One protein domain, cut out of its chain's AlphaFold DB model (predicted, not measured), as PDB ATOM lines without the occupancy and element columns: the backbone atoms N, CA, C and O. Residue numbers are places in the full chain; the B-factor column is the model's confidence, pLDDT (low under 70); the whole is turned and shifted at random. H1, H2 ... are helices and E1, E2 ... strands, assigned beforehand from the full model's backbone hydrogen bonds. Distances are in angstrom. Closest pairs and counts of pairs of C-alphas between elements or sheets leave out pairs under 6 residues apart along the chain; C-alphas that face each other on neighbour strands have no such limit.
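Overview. This is residues 64 to 104 of the 107 residues of the protein "Outer membrane receptor protein involved in Fe transport" of Sphingobium scionense (UniProt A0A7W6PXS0). This domain has little regular structure: an antiparallel two-stranded hairpin, E1 and E2, has the short helix H1 over one face, and residues 64 to 73 lead away from H1 on the side far from the hairpin. The 41 printed residues have one named helix and two named strands, in the order H1, E1, E2; the class is mixed, with 15 residues in named elements. The outline is flat, 26 by 23 by 11 A, and only just compact, close to loose, with a radius of gyration of the C-alphas of 10.5 A.

Along the chain. Find C-alpha 85 at (127.013, 131.883, 120.793); from there E1 runs 13.2 A to residue 89. E2, residues 99 to 103, runs 13.5 A to C-alpha 103 at (123.839, 135.198, 119.441). H1, residues 75 to 79, spans 6.2 A.

Arrangement. In the hairpin, E1 and E2 are antiparallel at 164 degrees; look for N 86 and O 102, 2.9 A apart, within hydrogen-bond range. The closest C-alphas of H1 and E1 are those of Phe 76 and Val 87, 6.6 A. In H1 every O i to N i+4 pair is within hydrogen-bond range.

Size, cuts and confidence. The C-alphas farthest apart, of Asp 64 and Ser 90, are 27.9 A apart. The printed part has no cut, H1 to E1 is a tight link, and no printed residue is under pLDDT 70.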
ATOM      1  N   ASP A  64     124.452 112.240 122.612       91.62
ATOM      2  CA  ASP A  64     125.704 111.482 122.760       91.62
ATOM      3  C   ASP A  64     126.897 112.337 123.191       91.62
ATOM      4  O   ASP A  64     127.847 111.815 123.777       91.62
ATOM      5  N   PHE A  65     126.885 113.635 122.875       92.62
ATOM      6  CA  PHE A  65     127.881 114.578 123.369       92.62
ATOM      7  C   PHE A  65     127.565 114.988 124.809       92.62
ATOM      8  O   PHE A  65     128.467 114.955 125.642       92.62
ATOM      9  N   ILE A  66     126.297 115.300 125.117       91.56
ATOM     10  CA  ILE A  66     125.835 115.691 126.464       91.56
ATOM     11  C   ILE A  66     126.168 114.605 127.495       91.56
ATOM     12  O   ILE A  66     126.757 114.909 128.527       91.56
ATOM     13  N   ILE A  67     125.876 113.334 127.190       94.12
ATOM     14  CA  ILE A  67     126.141 112.186 128.082       94.12
ATOM     15  C   ILE A  67     127.641 112.019 128.394       94.12
ATOM     16  O   ILE A  67     127.994 111.505 129.452       94.12
ATOM     17  N   LYS A  68     128.532 112.453 127.493       94.00
ATOM     18  CA  LYS A  68     129.994 112.367 127.667       94.00
ATOM     19  C   LYS A  68     130.592 113.555 128.423       94.00
ATOM     20  O   LYS A  68     131.785 113.530 128.714       94.00
ATOM     21  N   GLN A  69     129.807 114.593 128.713       91.88
ATOM     22  CA  GLN A  69     130.289 115.733 129.490       91.88
ATOM     23  C   GLN A  69     130.319 115.422 130.987       91.88
ATOM     24  O   GLN A  69     129.707 114.467 131.464       91.88
ATOM     25  N   ALA A  70     131.015 116.264 131.753       90.19
ATOM     26  CA  ALA A  70     130.915 116.216 133.203       90.19
ATOM     27  C   ALA A  70     129.452 116.471 133.632       90.19
ATOM     28  O   ALA A  70     128.846 117.432 133.150       90.19
ATOM     29  N   PRO A  71     128.887 115.686 134.570       86.69
ATOM     30  CA  PRO A  71     127.493 115.836 135.013       86.69
ATOM     31  C   PRO A  71     127.233 117.146 135.776       86.69
ATOM     32  O   PRO A  71     126.099 117.450 136.123       86.69
ATOM     33  N   THR A  72     128.288 117.917 136.049       87.25
ATOM     34  CA  THR A  72     128.242 119.263 136.620       87.25
ATOM     35  C   THR A  72     128.019 120.362 135.577       87.25
ATOM     36  O   THR A  72     127.923 121.518 135.974       87.25
ATOM     37  N   LEU A  73     127.995 120.055 134.270       87.69
ATOM     38  CA  LEU A  73     127.745 121.071 133.243       87.69
ATOM     39  C   LEU A  73     126.254 121.400 133.099       87.69
ATOM     40  O   LEU A  73     125.403 120.510 133.094       87.69
ATOM     41  N   ASN A  74     125.950 122.682 132.898       88.69
ATOM     42  CA  ASN A  74     124.605 123.173 132.608       88.69
ATOM     43  C   ASN A  74     124.394 123.472 131.106       88.69
ATOM     44  O   ASN A  74     125.329 123.501 130.303       88.69
ATOM     45  N   ALA A  75     123.143 123.736 130.716       89.19
ATOM     46  CA  ALA A  75     122.786 124.016 129.322       89.19
ATOM     47  C   ALA A  75     123.507 125.246 128.732       89.19
ATOM     48  O   ALA A  75     123.875 125.232 127.560       89.19
ATOM     49  N   PHE A  76     123.753 126.286 129.532       91.06
ATOM     50  CA  PHE A  76     124.455 127.495 129.090       91.06
ATOM     51  C   PHE A  76     125.921 127.209 128.735       91.06
ATOM     52  O   PHE A  76     126.397 127.636 127.684       91.06
ATOM     53  N   GLN A  77     126.621 126.411 129.543       90.69
ATOM     54  CA  GLN A  77     127.999 125.989 129.272       90.69
ATOM     55  C   GLN A  77     128.098 125.124 128.004       90.69
ATOM     56  O   GLN A  77     129.054 125.265 127.244       90.69
ATOM     57  N   LEU A  78     127.090 124.285 127.730       91.31
ATOM     58  CA  LEU A  78     127.006 123.501 126.490       91.31
ATOM     59  C   LEU A  78     126.746 124.389 125.260       91.31
ATOM     60  O   LEU A  78     127.387 124.211 124.228       91.31
ATOM     61  N   VAL A  79     125.839 125.366 125.367       91.56
ATOM     62  CA  VAL A  79     125.528 126.314 124.278       91.56
ATOM     63  C   VAL A  79     126.721 127.216 123.942       91.56
ATOM     64  O   VAL A  79     126.887 127.575 122.780       91.56
ATOM     65  N   ASN A  80     127.606 127.507 124.900       91.00
ATOM     66  CA  ASN A  80     128.846 128.254 124.658       91.00
ATOM     67  C   ASN A  80     129.844 127.536 123.719       91.00
ATOM     68  O   ASN A  80     130.810 128.143 123.267       91.00
ATOM     69  N   LEU A  81     129.625 126.252 123.408       92.19
ATOM     70  CA  LEU A  81     130.402 125.509 122.407       92.19
ATOM     71  C   LEU A  81     129.905 125.745 120.967       92.19
ATOM     72  O   LEU A  81     130.548 125.299 120.017       92.19
ATOM     73  N   LEU A  82     128.757 126.411 120.784       93.75
ATOM     74  CA  LEU A  82     128.179 126.662 119.464       93.75
ATOM     75  C   LEU A  82     128.804 127.900 118.797       93.75
ATOM     76  O   LEU A  82     128.962 128.942 119.437       93.75
ATOM     77  N   PRO A  83     129.111 127.846 117.487       93.12
ATOM     78  CA  PRO A  83     129.737 128.961 116.786       93.12
ATOM     79  C   PRO A  83     128.819 130.190 116.752       93.12
ATOM     80  O   PRO A  83     127.707 130.157 116.221       93.12
ATOM     81  N   GLY A  84     129.311 131.305 117.293       91.81
ATOM     82  CA  GLY A  84     128.569 132.565 117.366       91.81
ATOM     83  C   GLY A  84     127.589 132.669 118.539       91.81
ATOM     84  O   GLY A  84     126.859 133.658 118.595       91.81
ATOM     85  N   ALA A  85     127.579 131.703 119.462       93.94
ATOM     86  CA  ALA A  85     127.013 131.883 120.793       93.94
ATOM     87  C   ALA A  85     128.081 132.451 121.739       93.94
ATOM     88  O   ALA A  85     129.223 131.997 121.743       93.94
ATOM     89  N   ASN A  86     127.703 133.442 122.541       92.81
ATOM     90  CA  ASN A  86     128.500 133.954 123.650       92.81
ATOM     91  C   ASN A  86     127.649 133.909 124.916       92.81
ATOM     92  O   ASN A  86     126.542 134.452 124.931       92.81
ATOM     93  N   VAL A  87     128.160 133.268 125.962       91.19
ATOM     94  CA  VAL A  87     127.443 133.068 127.224       91.19
ATOM     95  C   VAL A  87     128.169 133.790 128.350       91.19
ATOM     96  O   VAL A  87     129.368 133.610 128.543       91.19
ATOM     97  N   SER A  88     127.421 134.573 129.124       90.81
ATOM     98  CA  SER A  88     127.894 135.178 130.371       90.81
ATOM     99  C   SER A  88     127.135 134.573 131.548       90.81
ATOM    100  O   SER A  88     125.915 134.425 131.483       90.81
ATOM    101  N   SER A  89     127.840 134.224 132.623       88.00
ATOM    102  CA  SER A  89     127.259 133.684 133.859       88.00
ATOM    103  C   SER A  89     127.846 134.406 135.067       88.00
ATOM    104  O   SER A  89     129.025 134.764 135.069       88.00
ATOM    105  N   SER A  90     127.032 134.608 136.105       87.69
ATOM    106  CA  SER A  90     127.466 135.214 137.370       87.69
ATOM    107  C   SER A  90     128.255 134.263 138.277       87.69
ATOM    108  O   SER A  90     128.915 134.728 139.204       87.69
ATOM    109  N   ASP A  91     128.196 132.950 138.036       86.00
ATOM    110  CA  ASP A  91     128.952 131.947 138.790       86.00
ATOM    111  C   ASP A  91     129.506 130.826 137.878       86.00
ATOM    112  O   ASP A  91     128.926 130.550 136.820       86.00
ATOM    113  N   PRO A  92     130.628 130.179 138.257       76.88
ATOM    114  CA  PRO A  92     131.312 129.197 137.413       76.88
ATOM    115  C   PRO A  92     130.636 127.818 137.379       76.88
ATOM    116  O   PRO A  92     130.946 127.018 136.498       76.88
ATOM    117  N   TYR A  93     129.734 127.523 138.317       83.69
ATOM    118  CA  TYR A  93     129.034 126.239 138.420       83.69
ATOM    119  C   TYR A  93     127.654 126.263 137.753       83.69
ATOM    120  O   TYR A  93     127.037 125.215 137.585       83.69
ATOM    121  N   GLY A  94     127.179 127.441 137.341       79.06
ATOM    122  CA  GLY A  94     125.906 127.604 136.654       79.06
ATOM    123  C   GLY A  94     124.694 127.344 137.549       79.06
ATOM    124  O   GLY A  94     123.664 126.896 137.043       79.06
ATOM    125  N   LEU A  95     124.837 127.584 138.859       84.50
ATOM    126  CA  LEU A  95     123.786 127.398 139.867       84.50
ATOM    127  C   LEU A  95     122.828 128.599 139.938       84.50
ATOM    128  O   LEU A  95     121.673 128.455 140.341       84.50
ATOM    129  N   SER A  96     123.302 129.785 139.557       83.38
ATOM    130  CA  SER A  96     122.522 131.020 139.523       83.38
ATOM    131  C   SER A  96     121.629 131.070 138.287       83.38
ATOM    132  O   SER A  96     122.075 130.820 137.169       83.38
ATOM    133  N   ALA A  97     120.386 131.526 138.458       75.50
ATOM    134  CA  ALA A  97     119.487 131.814 137.336       75.50
ATOM    135  C   ALA A  97     119.952 133.004 136.458       75.50
ATOM    136  O   ALA A  97     119.404 133.236 135.383       75.50
ATOM    137  N   SER A  98     120.954 133.766 136.906       83.12
ATOM    138  CA  SER A  98     121.533 134.911 136.199       83.12
ATOM    139  C   SER A  98     122.618 134.482 135.205       83.12
ATOM    140  O   SER A  98     123.815 134.597 135.464       83.12
ATOM    141  N   SER A  99     122.183 134.003 134.040       87.31
ATOM    142  CA  SER A  99     123.025 133.806 132.853       87.31
ATOM    143  C   SER A  99     122.404 134.516 131.648       87.31
ATOM    144  O   SER A  99     121.180 134.544 131.515       87.31
ATOM    145  N   SER A 100     123.229 135.077 130.764       90.25
ATOM    146  CA  SER A 100     122.793 135.680 129.500       90.25
ATOM    147  C   SER A 100     123.436 134.990 128.297       90.25
ATOM    148  O   SER A 100     124.541 134.448 128.375       90.25
ATOM    149  N   LEU A 101     122.714 135.000 127.176       90.88
ATOM    150  CA  LEU A 101     123.122 134.413 125.904       90.88
ATOM    151  C   LEU A 101     123.015 135.480 124.815       90.88
ATOM    152  O   LEU A 101     121.932 135.990 124.549       90.88
ATOM    153  N   THR A 102     124.129 135.754 124.150       94.06
ATOM    154  CA  THR A 102     124.202 136.636 122.984       94.06
ATOM    155  C   THR A 102     124.496 135.787 121.751       94.06
ATOM    156  O   THR A 102     125.490 135.062 121.712       94.06
ATOM    157  N   LEU A 103     123.657 135.882 120.721       93.06
ATOM    158  CA  LEU A 103     123.839 135.198 119.441       93.06
ATOM    159  C   LEU A 103     124.280 136.211 118.382       93.06
ATOM    160  O   LEU A 103     123.548 137.143 118.058       93.06
ATOM    161  N   ARG A 104     125.488 136.037 117.830       93.19
ATOM    162  CA  ARG A 104     126.071 136.907 116.783       93.19
ATOM    163  C   ARG A 104     126.072 138.408 117.133       93.19
ATOM    164  O   ARG A 104     125.954 139.249 116.248       93.19
TER     165      ARG A 104